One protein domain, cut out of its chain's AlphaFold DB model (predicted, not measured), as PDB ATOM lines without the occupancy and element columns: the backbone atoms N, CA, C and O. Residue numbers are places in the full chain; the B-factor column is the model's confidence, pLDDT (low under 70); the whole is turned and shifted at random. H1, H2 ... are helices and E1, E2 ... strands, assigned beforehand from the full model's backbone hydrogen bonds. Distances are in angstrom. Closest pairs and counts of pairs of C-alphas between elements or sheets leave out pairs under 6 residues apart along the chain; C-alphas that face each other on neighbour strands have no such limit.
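This is residues 292 to 410 of the 614 residues of an uncharacterized protein of Mycolicibacterium fortuitum (UniProt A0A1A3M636). One twisted sheet of five strands curls round helix H1 on one face, while helix H2 covers E3 and E4 on the opposite face, making three layers, a sheet between helices. The printed part has 119 residues, with H1, E1, E2, E3, E4, E5 and H2 along it. The sheet's order is E2 E1 E3 E4 E5, antiparallel throughout, and the class is mixed, helices and strands. The whole is compact, with a radius of gyration of the C-alphas of 13.2 A and spans of 42 by 30 by 27 A.

H1, residues 294 to 306, begins at C-alpha 294 (129.791, 109.323, 140.572) and is 17.9 A long. E1, residues 313 to 322, is 28.2 A long, and E2, residues 325 to 333, bends by 59 degrees at residue 330. E3 is residues 357 to 364, E4 residues 367 to 374, 23.8 A long, and E5 residues 379 to 384. H2, residues 399 to 409, ends at C-alpha 409 (110.513, 118.823, 140.811).

H1 is on the sheet; its closest C-alphas to E2 are Phe 300 and Leu 326, 6.2 A apart. E1 and E2 form a hairpin, with N 316 and O 332 2.8 A apart. E1 and E3 are antiparallel at 151 degrees, with N 315 and O 361 2.8 A apart. E3, E4 and E5 form a meander, each strand the antiparallel neighbour of the one before, with N 360 and O 371 2.7 A apart and N 370 and O 382 2.8 A apart. H2 has a height of 9.1 A over the sheet and runs slantwise to the strands, at 35 degrees to E3 on the local plane. Its closest C-alphas to E4 are Leu 404 and Leu 373, 6.7 A apart. In H1 and H2 every O i to N i+4 pair is within hydrogen-bond range.

The farthest C-alphas, Glu 323 and Gly 339, are 43.4 A apart. The printed part has no cut. The links E2 to E3, 23 residues, and E5 to H2, 14 residues, are long. Residues 338 to 341 and 387 to 398 are among those with pLDDT under 70.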
ATOM      1  N   ASP A 292     124.657 111.931 137.671       62.53
ATOM      2  CA  ASP A 292     125.898 112.674 137.435       62.53
ATOM      3  C   ASP A 292     127.138 111.854 137.822       62.53
ATOM      4  O   ASP A 292     127.110 111.186 138.856       62.53
ATOM      5  N   ASP A 293     128.199 111.902 136.994       72.81
ATOM      6  CA  ASP A 293     129.430 111.106 137.158       72.81
ATOM      7  C   ASP A 293     129.727 110.875 138.654       72.81
ATOM      8  O   ASP A 293     129.965 111.860 139.374       72.81
ATOM      9  N   PRO A 294     129.696 109.615 139.146       70.69
ATOM     10  CA  PRO A 294     129.791 109.323 140.572       70.69
ATOM     11  C   PRO A 294     131.044 109.948 141.186       70.69
ATOM     12  O   PRO A 294     131.025 110.427 142.317       70.69
ATOM     13  N   THR A 295     132.128 110.048 140.415       74.94
ATOM     14  CA  THR A 295     133.375 110.695 140.831       74.94
ATOM     15  C   THR A 295     133.189 112.196 141.060       74.94
ATOM     16  O   THR A 295     133.763 112.776 141.990       74.94
ATOM     17  N   VAL A 296     132.402 112.857 140.208       79.56
ATOM     18  CA  VAL A 296     132.076 114.282 140.325       79.56
ATOM     19  C   VAL A 296     131.123 114.516 141.497       79.56
ATOM     20  O   VAL A 296     131.372 115.446 142.270       79.56
ATOM     21  N   LEU A 297     130.110 113.668 141.695       79.31
ATOM     22  CA  LEU A 297     129.210 113.729 142.854       79.31
ATOM     23  C   LEU A 297     129.940 113.475 144.175       79.31
ATOM     24  O   LEU A 297     129.803 114.260 145.110       79.31
ATOM     25  N   THR A 298     130.790 112.453 144.255       79.25
ATOM     26  CA  THR A 298     131.625 112.194 145.436       79.25
ATOM     27  C   THR A 298     132.516 113.398 145.747       79.25
ATOM     28  O   THR A 298     132.615 113.835 146.899       79.25
ATOM     29  N   ARG A 299     133.148 113.992 144.726       82.56
ATOM     30  CA  ARG A 299     133.952 115.211 144.896       82.56
ATOM     31  C   ARG A 299     133.094 116.386 145.370       82.56
ATOM     32  O   ARG A 299     133.558 117.169 146.198       82.56
ATOM     33  N   PHE A 300     131.870 116.505 144.866       86.19
ATOM     34  CA  PHE A 300     130.906 117.514 145.283       86.19
ATOM     35  C   PHE A 300     130.512 117.349 146.756       86.19
ATOM     36  O   PHE A 300     130.698 118.294 147.519       86.19
ATOM     37  N   VAL A 301     130.096 116.154 147.188       85.00
ATOM     38  CA  VAL A 301     129.757 115.846 148.591       85.00
ATOM     39  C   VAL A 301     130.925 116.160 149.519       85.00
ATOM     40  O   VAL A 301     130.764 116.897 150.490       85.00
ATOM     41  N   ARG A 302     132.136 115.692 149.187       84.50
ATOM     42  CA  ARG A 302     133.345 116.002 149.969       84.50
ATOM     43  C   ARG A 302     133.599 117.497 150.062       84.50
ATOM     44  O   ARG A 302     133.992 117.978 151.119       84.50
ATOM     45  N   LYS A 303     133.377 118.238 148.975       84.38
ATOM     46  CA  LYS A 303     133.523 119.693 148.971       84.38
ATOM     47  C   LYS A 303     132.491 120.343 149.892       84.38
ATOM     48  O   LYS A 303     132.888 121.142 150.732       84.38
ATOM     49  N   VAL A 304     131.214 119.986 149.769       83.38
ATOM     50  CA  VAL A 304     130.130 120.529 150.602       83.38
ATOM     51  C   VAL A 304     130.405 120.278 152.085       83.38
ATOM     52  O   VAL A 304     130.351 121.211 152.884       83.38
ATOM     53  N   VAL A 305     130.783 119.047 152.435       82.38
ATOM     54  CA  VAL A 305     131.116 118.660 153.809       82.38
ATOM     55  C   VAL A 305     132.378 119.365 154.306       82.38
ATOM     56  O   VAL A 305     132.385 119.864 155.416       82.38
ATOM     57  N   ALA A 306     133.441 119.463 153.505       79.12
ATOM     58  CA  ALA A 306     134.691 120.093 153.945       79.12
ATOM     59  C   ALA A 306     134.586 121.617 154.122       79.12
ATOM     60  O   ALA A 306     135.372 122.199 154.865       79.12
ATOM     61  N   HIS A 307     133.657 122.277 153.424       66.75
ATOM     62  CA  HIS A 307     133.464 123.730 153.516       66.75
ATOM     63  C   HIS A 307     132.543 124.139 154.676       66.75
ATOM     64  O   HIS A 307     132.319 125.330 154.873       66.75
ATOM     65  N   THR A 308     131.997 123.179 155.427       61.28
ATOM     66  CA  THR A 308     131.057 123.428 156.525       61.28
ATOM     67  C   THR A 308     131.460 122.617 157.754       61.28
ATOM     68  O   THR A 308     131.848 121.459 157.638       61.28
ATOM     69  N   GLU A 309     131.377 123.196 158.953       65.38
ATOM     70  CA  GLU A 309     131.354 122.367 160.159       65.38
ATOM     71  C   GLU A 309     130.040 121.594 160.121       65.38
ATOM     72  O   GLU A 309     128.983 122.155 160.375       65.38
ATOM     73  N   PHE A 310     130.093 120.339 159.681       70.31
ATOM     74  CA  PHE A 310     128.918 119.485 159.578       70.31
ATOM     75  C   PHE A 310     128.721 118.796 160.943       70.31
ATOM     76  O   PHE A 310     129.474 117.850 161.256       70.31
ATOM     77  N   PRO A 311     127.786 119.272 161.794       67.00
ATOM     78  CA  PRO A 311     127.447 118.577 163.029       67.00
ATOM     79  C   PRO A 311     126.857 117.198 162.702       67.00
ATOM     80  O   PRO A 311     126.613 116.874 161.538       67.00
ATOM     81  N   LEU A 312     126.662 116.355 163.719       68.00
ATOM     82  CA  LEU A 312     125.743 115.222 163.562       68.00
ATOM     83  C   LEU A 312     124.417 115.784 163.016       68.00
ATOM     84  O   LEU A 312     123.989 116.841 163.464       68.00
ATOM     85  N   GLY A 313     123.842 115.173 161.981       80.00
ATOM     86  CA  GLY A 313     122.643 115.714 161.331       80.00
ATOM     87  C   GLY A 313     122.560 115.502 159.824       80.00
ATOM     88  O   GLY A 313     123.315 114.721 159.242       80.00
ATOM     89  N   LEU A 314     121.601 116.186 159.197       86.25
ATOM     90  CA  LEU A 314     121.240 116.054 157.784       86.25
ATOM     91  C   LEU A 314     121.446 117.385 157.054       86.25
ATOM     92  O   LEU A 314     121.158 118.447 157.598       86.25
ATOM     93  N   ALA A 315     121.861 117.333 155.792       88.00
ATOM     94  CA  ALA A 315     121.748 118.470 154.889       88.00
ATOM     95  C   ALA A 315     121.239 118.039 153.520       88.00
ATOM     96  O   ALA A 315     121.775 117.115 152.911       88.00
ATOM     97  N   LEU A 316     120.242 118.752 153.007       89.94
ATOM     98  CA  LEU A 316     119.760 118.619 151.643       89.94
ATOM     99  C   LEU A 316     120.369 119.714 150.771       89.94
ATOM    100  O   LEU A 316     120.267 120.902 151.073       89.94
ATOM    101  N   VAL A 317     121.000 119.321 149.673       90.88
ATOM    102  CA  VAL A 317     121.814 120.206 148.845       90.88
ATOM    103  C   VAL A 317     121.334 120.136 147.408       90.88
ATOM    104  O   VAL A 317     121.482 119.109 146.754       90.88
ATOM    105  N   GLY A 318     120.792 121.237 146.895       92.19
ATOM    106  CA  GLY A 318     120.508 121.375 145.469       92.19
ATOM    107  C   GLY A 318     121.780 121.742 144.715       92.19
ATOM    108  O   GLY A 318     122.537 122.607 145.168       92.19
ATOM    109  N   TYR A 319     122.023 121.122 143.564       91.94
ATOM    110  CA  TYR A 319     123.191 121.401 142.733       91.94
ATOM    111  C   TYR A 319     122.828 121.721 141.285       91.94
ATOM    112  O   TYR A 319     121.757 121.372 140.798       91.94
ATOM    113  N   ARG A 320     123.748 122.396 140.595       91.19
ATOM    114  CA  ARG A 320     123.698 122.681 139.158       91.19
ATOM    115  C   ARG A 320     124.915 122.087 138.451       91.19
ATOM    116  O   ARG A 320     126.033 122.171 138.967       91.19
ATOM    117  N   ARG A 321     124.696 121.538 137.260       86.25
ATOM    118  CA  ARG A 321     125.693 121.017 136.329       86.25
ATOM    119  C   ARG A 321     126.291 122.177 135.525       86.25
ATOM    120  O   ARG A 321     125.592 122.973 134.907       86.25
ATOM    121  N   SER A 322     127.616 122.280 135.531       79.44
ATOM    122  CA  SER A 322     128.375 123.235 134.716       79.44
ATOM    123  C   SER A 322     129.649 122.561 134.216       79.44
ATOM    124  O   SER A 322     130.483 122.214 135.049       79.44
ATOM    125  N   GLU A 323     129.787 122.352 132.902       72.31
ATOM    126  CA  GLU A 323     130.991 121.832 132.213       72.31
ATOM    127  C   GLU A 323     131.881 120.904 133.074       72.31
ATOM    128  O   GLU A 323     132.971 121.271 133.521       72.31
ATOM    129  N   GLY A 324     131.387 119.694 133.363       72.12
ATOM    130  CA  GLY A 324     132.132 118.663 134.103       72.12
ATOM    131  C   GLY A 324     132.263 118.894 135.616       72.12
ATOM    132  O   GLY A 324     133.091 118.257 136.273       72.12
ATOM    133  N   ARG A 325     131.488 119.818 136.198       82.56
ATOM    134  CA  ARG A 325     131.462 120.107 137.639       82.56
ATOM    135  C   ARG A 325     130.040 120.288 138.150       82.56
ATOM    136  O   ARG A 325     129.173 120.786 137.435       82.56
ATOM    137  N   LEU A 326     129.854 119.969 139.427       88.44
ATOM    138  CA  LEU A 326     128.637 120.271 140.172       88.44
ATOM    139  C   LEU A 326     128.891 121.443 141.114       88.44
ATOM    140  O   LEU A 326     129.906 121.493 141.820       88.44
ATOM    141  N   GLN A 327     127.979 122.406 141.095       89.25
ATOM    142  CA  GLN A 327     128.015 123.589 141.944       89.25
ATOM    143  C   GLN A 327     126.820 123.576 142.883       89.25
ATOM    144  O   GLN A 327     125.698 123.331 142.451       89.25
ATOM    145  N   GLN A 328     127.062 123.866 144.159       90.94
ATOM    146  CA  GLN A 328     125.996 123.994 145.142       90.94
ATOM    147  C   GLN A 328     125.162 125.222 144.785       90.94
ATOM    148  O   GLN A 328     125.699 126.322 144.659       90.94
ATOM    149  N   LEU A 329     123.861 125.016 144.633       90.31
ATOM    150  CA  LEU A 329     122.887 126.063 144.361       90.31
ATOM    151  C   LEU A 329     122.201 126.514 145.653       90.31
ATOM    152  O   LEU A 329     122.041 127.708 145.885       90.31
ATOM    153  N   CYS A 330     121.842 125.566 146.514       88.56
ATOM    154  CA  CYS A 330     121.236 125.829 147.815       88.56
ATOM    155  C   CYS A 330     121.560 124.701 148.797       88.56
ATOM    156  O   CYS A 330     122.008 123.623 148.401       88.56
ATOM    157  N   ARG A 331     121.326 124.962 150.082       88.88
ATOM    158  CA  ARG A 331     121.508 124.002 151.166       88.88
ATOM    159  C   ARG A 331     120.456 124.241 152.240       88.88
ATOM    160  O   ARG A 331     120.206 125.391 152.590       88.88
ATOM    161  N   PHE A 332     119.894 123.153 152.741       88.25
ATOM    162  CA  PHE A 332     118.952 123.119 153.847       88.25
ATOM    163  C   PHE A 332     119.509 122.173 154.900       88.25
ATOM    164  O   PHE A 332     119.750 121.006 154.601       88.25
ATOM    165  N   ASP A 333     119.754 122.686 156.097       85.62
ATOM    166  CA  ASP A 333     120.311 121.921 157.208       85.62
ATOM    167  C   ASP A 333     119.198 121.465 158.151       85.62
ATOM    168  O   ASP A 333     118.208 122.171 158.349       85.62
ATOM    169  N   SER A 334     119.358 120.281 158.739       81.94
ATOM    170  CA  SER A 334     118.472 119.802 159.797       81.94
ATOM    171  C   SER A 334     118.536 120.697 161.023       81.94
ATOM    172  O   SER A 334     119.618 121.139 161.418       81.94
ATOM    173  N   LEU A 335     117.395 120.855 161.682       76.75
ATOM    174  CA  LEU A 335     117.307 121.487 162.989       76.75
ATOM    175  C   LEU A 335     117.407 120.411 164.073       76.75
ATOM    176  O   LEU A 335     116.873 119.311 163.924       76.75
ATOM    177  N   GLU A 336     118.120 120.725 165.151       74.25
ATOM    178  CA  GLU A 336     118.130 119.901 166.360       74.25
ATOM    179  C   GLU A 336     116.829 120.156 167.128       74.25
ATOM    180  O   GLU A 336     116.488 121.306 167.422       74.25
ATOM    181  N   ASN A 337     116.075 119.098 167.415       71.06
ATOM    182  CA  ASN A 337     114.886 119.196 168.254       71.06
ATOM    183  C   ASN A 337     115.256 119.188 169.751       71.06
ATOM    184  O   ASN A 337     116.400 118.946 170.126       71.06
ATOM    185  N   GLU A 338     114.276 119.418 170.634       66.88
ATOM    186  CA  GLU A 338     114.493 119.449 172.096       66.88
ATOM    187  C   GLU A 338     115.062 118.132 172.674       66.88
ATOM    188  O   GLU A 338     115.577 118.120 173.790       66.88
ATOM    189  N   GLY A 339     114.985 117.029 171.918       62.94
ATOM    190  CA  GLY A 339     115.537 115.718 172.267       62.94
ATOM    191  C   GLY A 339     116.924 115.427 171.682       62.94
ATOM    192  O   GLY A 339     117.393 114.298 171.819       62.94
ATOM    193  N   GLY A 340     117.568 116.391 171.015       65.31
ATOM    194  CA  GLY A 340     118.879 116.209 170.380       65.31
ATOM    195  C   GLY A 340     118.851 115.402 169.077       65.31
ATOM    196  O   GLY A 340     119.897 114.992 168.578       65.31
ATOM    197  N   GLN A 341     117.667 115.129 168.518       66.19
ATOM    198  CA  GLN A 341     117.545 114.507 167.203       66.19
ATOM    199  C   GLN A 341     117.544 115.576 166.117       66.19
ATOM    200  O   GLN A 341     116.850 116.590 166.202       66.19
ATOM    201  N   HIS A 342     118.292 115.302 165.056       70.12
ATOM    202  CA  HIS A 342     118.348 116.148 163.879       70.12
ATOM    203  C   HIS A 342     117.322 115.678 162.852       70.12
ATOM    204  O   HIS A 342     117.417 114.556 162.352       70.12
ATOM    205  N   SER A 343     116.370 116.541 162.505       72.19
ATOM    206  CA  SER A 343     115.431 116.290 161.414       72.19
ATOM    207  C   SER A 343     115.473 117.416 160.390       72.19
ATOM    208  O   SER A 343     115.654 118.595 160.706       72.19
ATOM    209  N   LEU A 344     115.346 117.036 159.123       77.44
ATOM    210  CA  LEU A 344     115.026 117.980 158.067       77.44
ATOM    211  C   LEU A 344     113.516 118.227 158.150       77.44
ATOM    212  O   LEU A 344     112.763 117.257 158.187       77.44
ATOM    213  N   ASP A 345     113.070 119.483 158.177       77.44
ATOM    214  CA  ASP A 345     111.657 119.795 157.957       77.44
ATOM    215  C   ASP A 345     111.432 119.974 156.450       77.44
ATOM    216  O   ASP A 345     111.695 121.061 155.922       77.44
ATOM    217  N   PRO A 346     110.965 118.941 155.727       70.69
ATOM    218  CA  PRO A 346     110.756 119.053 154.295       70.69
ATOM    219  C   PRO A 346     109.671 120.082 153.960       70.69
ATOM    220  O   PRO A 346     109.735 120.682 152.890       70.69
ATOM    221  N   THR A 347     108.728 120.356 154.873       74.44
ATOM    222  CA  THR A 347     107.645 121.324 154.648       74.44
ATOM    223  C   THR A 347     108.144 122.765 154.562       74.44
ATOM    224  O   THR A 347     107.524 123.593 153.894       74.44
ATOM    225  N   SER A 348     109.307 123.042 155.161       76.88
ATOM    226  CA  SER A 348     110.005 124.327 155.076       76.88
ATOM    227  C   SER A 348     110.783 124.527 153.766       76.88
ATOM    228  O   SER A 348     111.224 125.638 153.468       76.88
ATOM    229  N   ILE A 349     110.954 123.464 152.974       80.50
ATOM    230  CA  ILE A 349     111.750 123.470 151.747       80.50
ATOM    231  C   ILE A 349     110.811 123.610 150.549       80.50
ATOM    232  O   ILE A 349     110.107 122.673 150.158       80.50
ATOM    233  N   GLU A 350     110.816 124.796 149.940       71.62
ATOM    234  CA  GLU A 350     110.183 125.000 148.637       71.62
ATOM    235  C   GLU A 350     110.895 124.196 147.537       71.62
ATOM    236  O   GLU A 350     112.059 123.806 147.659       71.62
ATOM    237  N   SER A 351     110.196 123.974 146.419       76.62
ATOM    238  CA  SER A 351     110.782 123.333 145.239       76.62
ATOM    239  C   SER A 351     112.059 124.046 144.789       76.62
ATOM    240  O   SER A 351     112.047 125.243 144.488       76.62
ATOM    241  N   ILE A 352     113.154 123.300 144.646       81.94
ATOM    242  CA  ILE A 352     114.457 123.800 144.194       81.94
ATOM    243  C   ILE A 352     114.491 123.816 142.654       81.94
ATOM    244  O   ILE A 352     115.404 123.313 142.001       81.94
ATOM    245  N   GLY A 353     113.481 124.451 142.054       73.25
ATOM    246  CA  GLY A 353     113.214 124.513 140.615       73.25
ATOM    247  C   GLY A 353     114.385 124.841 139.658       73.25
ATOM    248  O   GLY A 353     114.283 124.476 138.487       73.25
ATOM    249  N   PRO A 354     115.490 125.493 140.053       82.25
ATOM    250  CA  PRO A 354     116.626 125.712 139.155       82.25
ATOM    251  C   PRO A 354     117.807 124.735 139.340       82.25
ATOM    252  O   PRO A 354     118.848 124.961 138.713       82.25
ATOM    253  N   ALA A 355     117.688 123.723 140.207       89.00
ATOM    254  CA  ALA A 355     118.698 122.684 140.400       89.00
ATOM    255  C   ALA A 355     118.581 121.572 139.345       89.00
ATOM    256  O   ALA A 355     117.482 121.208 138.930       89.00
ATOM    257  N   ASP A 356     119.723 121.019 138.945       88.44
ATOM    258  CA  ASP A 356     119.811 119.838 138.083       88.44
ATOM    259  C   ASP A 356     119.722 118.539 138.896       88.44
ATOM    260  O   ASP A 356     119.365 117.497 138.353       88.44
ATOM    261  N   GLY A 357     119.949 118.613 140.211       90.06
ATOM    262  CA  GLY A 357     119.667 117.533 141.147       90.06
ATOM    263  C   GLY A 357     119.785 117.948 142.610       90.06
ATOM    264  O   GLY A 357     120.123 119.088 142.933       90.06
ATOM    265  N   VAL A 358     119.479 117.010 143.501       90.94
ATOM    266  CA  VAL A 358     119.560 117.143 144.957       90.94
ATOM    267  C   VAL A 358     120.391 116.016 145.551       90.94
ATOM    268  O   VAL A 358     120.299 114.882 145.096       90.94
ATOM    269  N   VAL A 359     121.178 116.319 146.581       90.00
ATOM    270  CA  VAL A 359     121.870 115.333 147.420       90.00
ATOM    271  C   VAL A 359     121.460 115.549 148.872       90.00
ATOM    272  O   VAL A 359     121.674 116.634 149.407       90.00
ATOM    273  N   LEU A 360     120.890 114.536 149.513       89.75
ATOM    274  CA  LEU A 360     120.737 114.467 150.961       89.75
ATOM    275  C   LEU A 360     121.988 113.821 151.551       89.75
ATOM    276  O   LEU A 360     122.357 112.727 151.150       89.75
ATOM    277  N   ILE A 361     122.635 114.493 152.491       88.94
ATOM    278  CA  ILE A 361     123.836 114.024 153.178       88.94
ATOM    279  C   ILE A 361     123.481 113.873 154.651       88.94
ATOM    280  O   ILE A 361     123.016 114.839 155.253       88.94
ATOM    281  N   ALA A 362     123.728 112.709 155.240       86.69
ATOM    282  CA  ALA A 362     123.584 112.493 156.673       86.69
ATOM    283  C   ALA A 362     124.935 112.172 157.312       86.69
ATOM    284  O   ALA A 362     125.776 111.494 156.719       86.69
ATOM    285  N   LYS A 363     125.116 112.632 158.548       84.75
ATOM    286  CA  LYS A 363     126.223 112.262 159.423       84.75
ATOM    287  C   LYS A 363     125.660 111.756 160.744       84.75
ATOM    288  O   LYS A 363     125.001 112.508 161.461       84.75
ATOM    289  N   SER A 364     125.955 110.507 161.072       79.69
ATOM    290  CA  SER A 364     125.612 109.860 162.337       79.69
ATOM    291  C   SER A 364     126.862 109.265 162.991       79.69
ATOM    292  O   SER A 364     127.957 109.305 162.422       79.69
ATOM    293  N   ASP A 365     126.699 108.670 164.172       75.81
ATOM    294  CA  ASP A 365     127.769 107.913 164.834       75.81
ATOM    295  C   ASP A 365     128.202 106.678 164.025       75.81
ATOM    296  O   ASP A 365     129.341 106.225 164.143       75.81
ATOM    297  N   ALA A 366     127.315 106.151 163.172       70.62
ATOM    298  CA  ALA A 366     127.597 105.024 162.284       70.62
ATOM    299  C   ALA A 366     128.365 105.435 161.011       70.62
ATOM    300  O   ALA A 366     128.839 104.568 160.278       70.62
ATOM    301  N   GLY A 367     128.507 106.739 160.749       82.25
ATOM    302  CA  GLY A 367     129.230 107.277 159.603       82.25
ATOM    303  C   GLY A 367     128.402 108.249 158.763       82.25
ATOM    304  O   GLY A 367     127.529 108.964 159.251       82.25
ATOM    305  N   TRP A 368     128.731 108.306 157.481       82.88
ATOM    306  CA  TRP A 368     128.145 109.178 156.477       82.88
ATOM    307  C   TRP A 368     127.233 108.399 155.550       82.88
ATOM    308  O   TRP A 368     127.610 107.330 155.068       82.88
ATOM    309  N   THR A 369     126.091 108.991 155.220       82.56
ATOM    310  CA  THR A 369     125.255 108.544 154.108       82.56
ATOM    311  C   THR A 369     125.029 109.690 153.130       82.56
ATOM    312  O   THR A 369     125.056 110.868 153.504       82.56
ATOM    313  N   ALA A 370     124.868 109.364 151.852       84.62
ATOM    314  CA  ALA A 370     124.502 110.323 150.825       84.62
ATOM    315  C   ALA A 370     123.499 109.698 149.858       84.62
ATOM    316  O   ALA A 370     123.795 108.673 149.260       84.62
ATOM    317  N   SER A 371     122.359 110.351 149.665       86.00
ATOM    318  CA  SER A 371     121.294 109.963 148.739       86.00
ATOM    319  C   SER A 371     121.133 111.056 147.692       86.00
ATOM    320  O   SER A 371     121.049 112.228 148.045       86.00
ATOM    321  N   VAL A 372     121.081 110.725 146.410       86.44
ATOM    322  CA  VAL A 372     120.998 111.705 145.318       86.44
ATOM    323  C   VAL A 372     119.874 111.368 144.357       86.44
ATOM    324  O   VAL A 372     119.540 110.207 144.147       86.44
ATOM    325  N   LEU A 373     119.301 112.418 143.779       85.31
ATOM    326  CA  LEU A 373     118.327 112.367 142.701       85.31
ATOM    327  C   LEU A 373     118.594 113.536 141.753       85.31
ATOM    328  O   LEU A 373     118.725 114.670 142.213       85.31
ATOM    329  N   ASN A 374     118.637 113.294 140.450       84.69
ATOM    330  CA  ASN A 374     118.748 114.353 139.452       84.69
ATOM    331  C   ASN A 374     117.481 114.490 138.596       84.69
ATOM    332  O   ASN A 374     116.491 113.774 138.767       84.69
ATOM    333  N   ARG A 375     117.492 115.464 137.685       79.75
ATOM    334  CA  ARG A 375     116.345 115.770 136.822       79.75
ATOM    335  C   ARG A 375     116.061 114.762 135.727       79.75
ATOM    336  O   ARG A 375     114.952 114.759 135.205       79.75
ATOM    337  N   GLU A 376     117.023 113.909 135.426       75.44
ATOM    338  CA  GLU A 376     116.875 112.789 134.502       75.44
ATOM    339  C   GLU A 376     116.238 111.573 135.218       75.44
ATOM    340  O   GLU A 376     116.118 110.504 134.635       75.44
ATOM    341  N   HIS A 377     115.755 111.761 136.461       68.62
ATOM    342  CA  HIS A 377     115.205 110.738 137.361       68.62
ATOM    343  C   HIS A 377     116.223 109.689 137.812       68.62
ATOM    344  O   HIS A 377     115.860 108.655 138.372       68.62
ATOM    345  N   GLU A 378     117.502 109.987 137.642       73.50
ATOM    346  CA  GLU A 378     118.585 109.105 138.030       73.50
ATOM    347  C   GLU A 378     118.881 109.317 139.512       73.50
ATOM    348  O   GLU A 378     118.884 110.451 140.008       73.50
ATOM    349  N   SER A 379     119.095 108.229 140.247       75.25
ATOM    350  CA  SER A 379     119.178 108.283 141.703       75.25
ATOM    351  C   SER A 379     120.169 107.292 142.280       75.25
ATOM    352  O   SER A 379     120.519 106.308 141.627       75.25
ATOM    353  N   GLY A 380     120.548 107.535 143.536       74.81
ATOM    354  CA  GLY A 380     121.066 106.470 144.372       74.81
ATOM    355  C   GLY A 380     121.804 106.883 145.640       74.81
ATOM    356  O   GLY A 380     121.695 108.026 146.080       74.81
ATOM    357  N   GLU A 381     122.494 105.934 146.268       74.62
ATOM    358  CA  GLU A 381     122.943 106.008 147.656       74.62
ATOM    359  C   GLU A 381     124.412 105.585 147.848       74.62
ATOM    360  O   GLU A 381     124.949 104.745 147.120       74.62
ATOM    361  N   ALA A 382     125.065 106.195 148.838       74.75
ATOM    362  CA  ALA A 382     126.406 105.877 149.309       74.75
ATOM    363  C   ALA A 382     126.446 105.864 150.844       74.75
ATOM    364  O   ALA A 382     125.889 106.762 151.478       74.75
ATOM    365  N   THR A 383     127.180 104.922 151.442       73.19
ATOM    366  CA  THR A 383     127.426 104.847 152.894       73.19
ATOM    367  C   THR A 383     128.922 104.652 153.183       73.19
ATOM    368  O   THR A 383     129.617 103.973 152.429       73.19
ATOM    369  N   SER A 384     129.474 105.300 154.221       74.19
ATOM    370  CA  SER A 384     130.905 105.181 154.577       74.19
ATOM    371  C   SER A 384     131.259 105.742 155.954       74.19
ATOM    372  O   SER A 384     130.646 106.683 156.433       74.19
ATOM    373  N   ASP A 385     132.344 105.247 156.552       76.25
ATOM    374  CA  ASP A 385     133.021 105.852 157.709       76.25
ATOM    375  C   ASP A 385     133.645 107.238 157.409       76.25
ATOM    376  O   ASP A 385     134.057 107.961 158.320       76.25
ATOM    377  N   ARG A 386     133.720 107.636 156.133       73.81
ATOM    378  CA  ARG A 386     134.296 108.897 155.647       73.81
ATOM    379  C   ARG A 386     133.318 109.629 154.715       73.81
ATOM    380  O   ARG A 386     132.501 108.996 154.057       73.81
ATOM    381  N   PRO A 387     133.418 110.964 154.574       67.81
ATOM    382  CA  PRO A 387     132.542 111.705 153.668       67.81
ATOM    383  C   PRO A 387     132.697 111.273 152.198       67.81
ATOM    384  O   PRO A 387     133.803 111.294 151.644       67.81
ATOM    385  N   GLY A 388     131.575 110.973 151.538       60.41
ATOM    386  CA  GLY A 388     131.513 110.702 150.099       60.41
ATOM    387  C   GLY A 388     132.252 109.426 149.689       60.41
ATOM    388  O   GLY A 388     133.318 109.500 149.067       60.41
ATOM    389  N   ALA A 389     131.689 108.265 150.017       66.62
ATOM    390  CA  ALA A 389     131.981 107.044 149.271       66.62
ATOM    391  C   ALA A 389     131.392 107.114 147.856       66.62
ATOM    392  O   ALA A 389     130.733 108.087 147.476       66.62
ATOM    393  N   GLU A 390     131.723 106.116 147.048       69.81
ATOM    394  CA  GLU A 390     131.137 105.940 145.727       69.81
ATOM    395  C   GLU A 390     129.643 105.660 145.888       69.81
ATOM    396  O   GLU A 390     129.243 104.965 146.823       69.81
ATOM    397  N   PHE A 391     128.822 106.229 145.011       66.62
ATOM    398  CA  PHE A 391     127.416 105.875 144.976       66.62
ATOM    399  C   PHE A 391     127.258 104.553 144.233       66.62
ATOM    400  O   PHE A 391     127.764 104.404 143.119       66.62
ATOM    401  N   LEU A 392     126.629 103.589 144.896       58.12
ATOM    402  CA  LEU A 392     126.686 102.183 144.506       58.12
ATOM    403  C   LEU A 392     125.313 101.517 144.482       58.12
ATOM    404  O   LEU A 392     125.249 100.360 144.125       58.12
ATOM    405  N   ALA A 393     124.220 102.185 144.842       60.06
ATOM    406  CA  ALA A 393     122.882 101.583 144.807       60.06
ATOM    407  C   ALA A 393     121.842 102.609 144.369       60.06
ATOM    408  O   ALA A 393     122.048 103.789 144.618       60.06
ATOM    409  N   ALA A 394     120.737 102.191 143.748       60.56
ATOM    410  CA  ALA A 394     119.591 103.070 143.501       60.56
ATOM    411  C   ALA A 394     118.820 103.330 144.807       60.56
ATOM    412  O   ALA A 394     118.838 102.495 145.712       60.56
ATOM    413  N   LEU A 395     118.138 104.475 144.914       61.94
ATOM    414  CA  LEU A 395     117.282 104.730 146.072       61.94
ATOM    415  C   LEU A 395     116.031 103.852 145.963       61.94
ATOM    416  O   LEU A 395     115.378 103.898 144.917       61.94
ATOM    417  N   PRO A 396     115.659 103.101 147.012       58.09
ATOM    418  CA  PRO A 396     114.412 102.353 146.998       58.09
ATOM    419  C   PRO A 396     113.220 103.311 146.873       58.09
ATOM    420  O   PRO A 396     113.253 104.450 147.360       58.09
ATOM    421  N   GLU A 397     112.146 102.853 146.228       56.00
ATOM    422  CA  GLU A 397     110.889 103.598 146.207       56.00
ATOM    423  C   GLU A 397     110.334 103.696 147.634       56.00
ATOM    424  O   GLU A 397     110.011 102.701 148.279       56.00
ATOM    425  N   GLY A 398     110.301 104.917 148.169       65.44
ATOM    426  CA  GLY A 398     110.104 105.174 149.593       65.44
ATOM    427  C   GLY A 398     109.776 106.638 149.878       65.44
ATOM    428  O   GLY A 398     109.877 107.494 148.995       65.44
ATOM    429  N   GLU A 399     109.458 106.955 151.139       72.88
ATOM    430  CA  GLU A 399     109.218 108.341 151.584       72.88
ATOM    431  C   GLU A 399     110.409 109.261 151.302       72.88
ATOM    432  O   GLU A 399     110.215 110.415 150.923       72.88
ATOM    433  N   LEU A 400     111.639 108.749 151.412       76.25
ATOM    434  CA  LEU A 400     112.844 109.514 151.104       76.25
ATOM    435  C   LEU A 400     112.914 109.897 149.619       76.25
ATOM    436  O   LEU A 400     113.083 111.071 149.293       76.25
ATOM    437  N   LEU A 401     112.749 108.937 148.703       76.31
ATOM    438  CA  LEU A 401     112.765 109.214 147.265       76.31
ATOM    439  C   LEU A 401     111.600 110.129 146.860       76.31
ATOM    440  O   LEU A 401     111.787 111.070 146.088       76.31
ATOM    441  N   ALA A 402     110.416 109.902 147.431       76.00
ATOM    442  CA  ALA A 402     109.239 110.747 147.267       76.00
ATOM    443  C   ALA A 402     109.501 112.195 147.716       76.00
ATOM    444  O   ALA A 402     109.194 113.144 146.987       76.00
ATOM    445  N   MET A 403     110.134 112.364 148.882       82.31
ATOM    446  CA  MET A 403     110.538 113.660 149.417       82.31
ATOM    447  C   MET A 403     111.542 114.348 148.485       82.31
ATOM    448  O   MET A 403     111.337 115.503 148.116       82.31
ATOM    449  N   LEU A 404     112.591 113.646 148.041       83.88
ATOM    450  CA  LEU A 404     113.593 114.197 147.120       83.88
ATOM    451  C   LEU A 404     112.975 114.613 145.779       83.88
ATOM    452  O   LEU A 404     113.279 115.698 145.277       83.88
ATOM    453  N   ARG A 405     112.064 113.804 145.217       80.25
ATOM    454  CA  ARG A 405     111.315 114.144 143.995       80.25
ATOM    455  C   ARG A 405     110.460 115.394 144.209       80.25
ATOM    456  O   ARG A 405     110.497 116.306 143.380       80.25
ATOM    457  N   ARG A 406     109.748 115.485 145.338       81.88
ATOM    458  CA  ARG A 406     108.953 116.671 145.686       81.88
ATOM    459  C   ARG A 406     109.811 117.921 145.768       81.88
ATOM    460  O   ARG A 406     109.447 118.927 145.159       81.88
ATOM    461  N   VAL A 407     110.949 117.843 146.447       86.75
ATOM    462  CA  VAL A 407     111.865 118.974 146.587       86.75
ATOM    463  C   VAL A 407     112.484 119.377 145.243       86.75
ATOM    464  O   VAL A 407     112.565 120.563 144.946       86.75
ATOM    465  N   LEU A 408     112.897 118.434 144.394       84.81
ATOM    466  CA  LEU A 408     113.576 118.762 143.131       84.81
ATOM    467  C   LEU A 408     112.623 119.238 142.020       84.81
ATOM    468  O   LEU A 408     112.952 120.139 141.237       84.81
ATOM    469  N   PHE A 409     111.451 118.610 141.916       78.31
ATOM    470  CA  PHE A 409     110.513 118.823 140.811       78.31
ATOM    471  C   PHE A 409     109.305 119.674 141.193       78.31
ATOM    472  O   PHE A 409     108.506 120.030 140.327       78.31
ATOM    473  N   GLY A 410     109.113 119.969 142.480       74.19
ATOM    474  CA  GLY A 410     107.877 120.578 142.957       74.19
ATOM    475  C   GLY A 410     106.665 119.696 142.673       74.19
ATOM    476  O   GLY A 410     105.559 120.204 142.528       74.19
TER     477      GLY A 410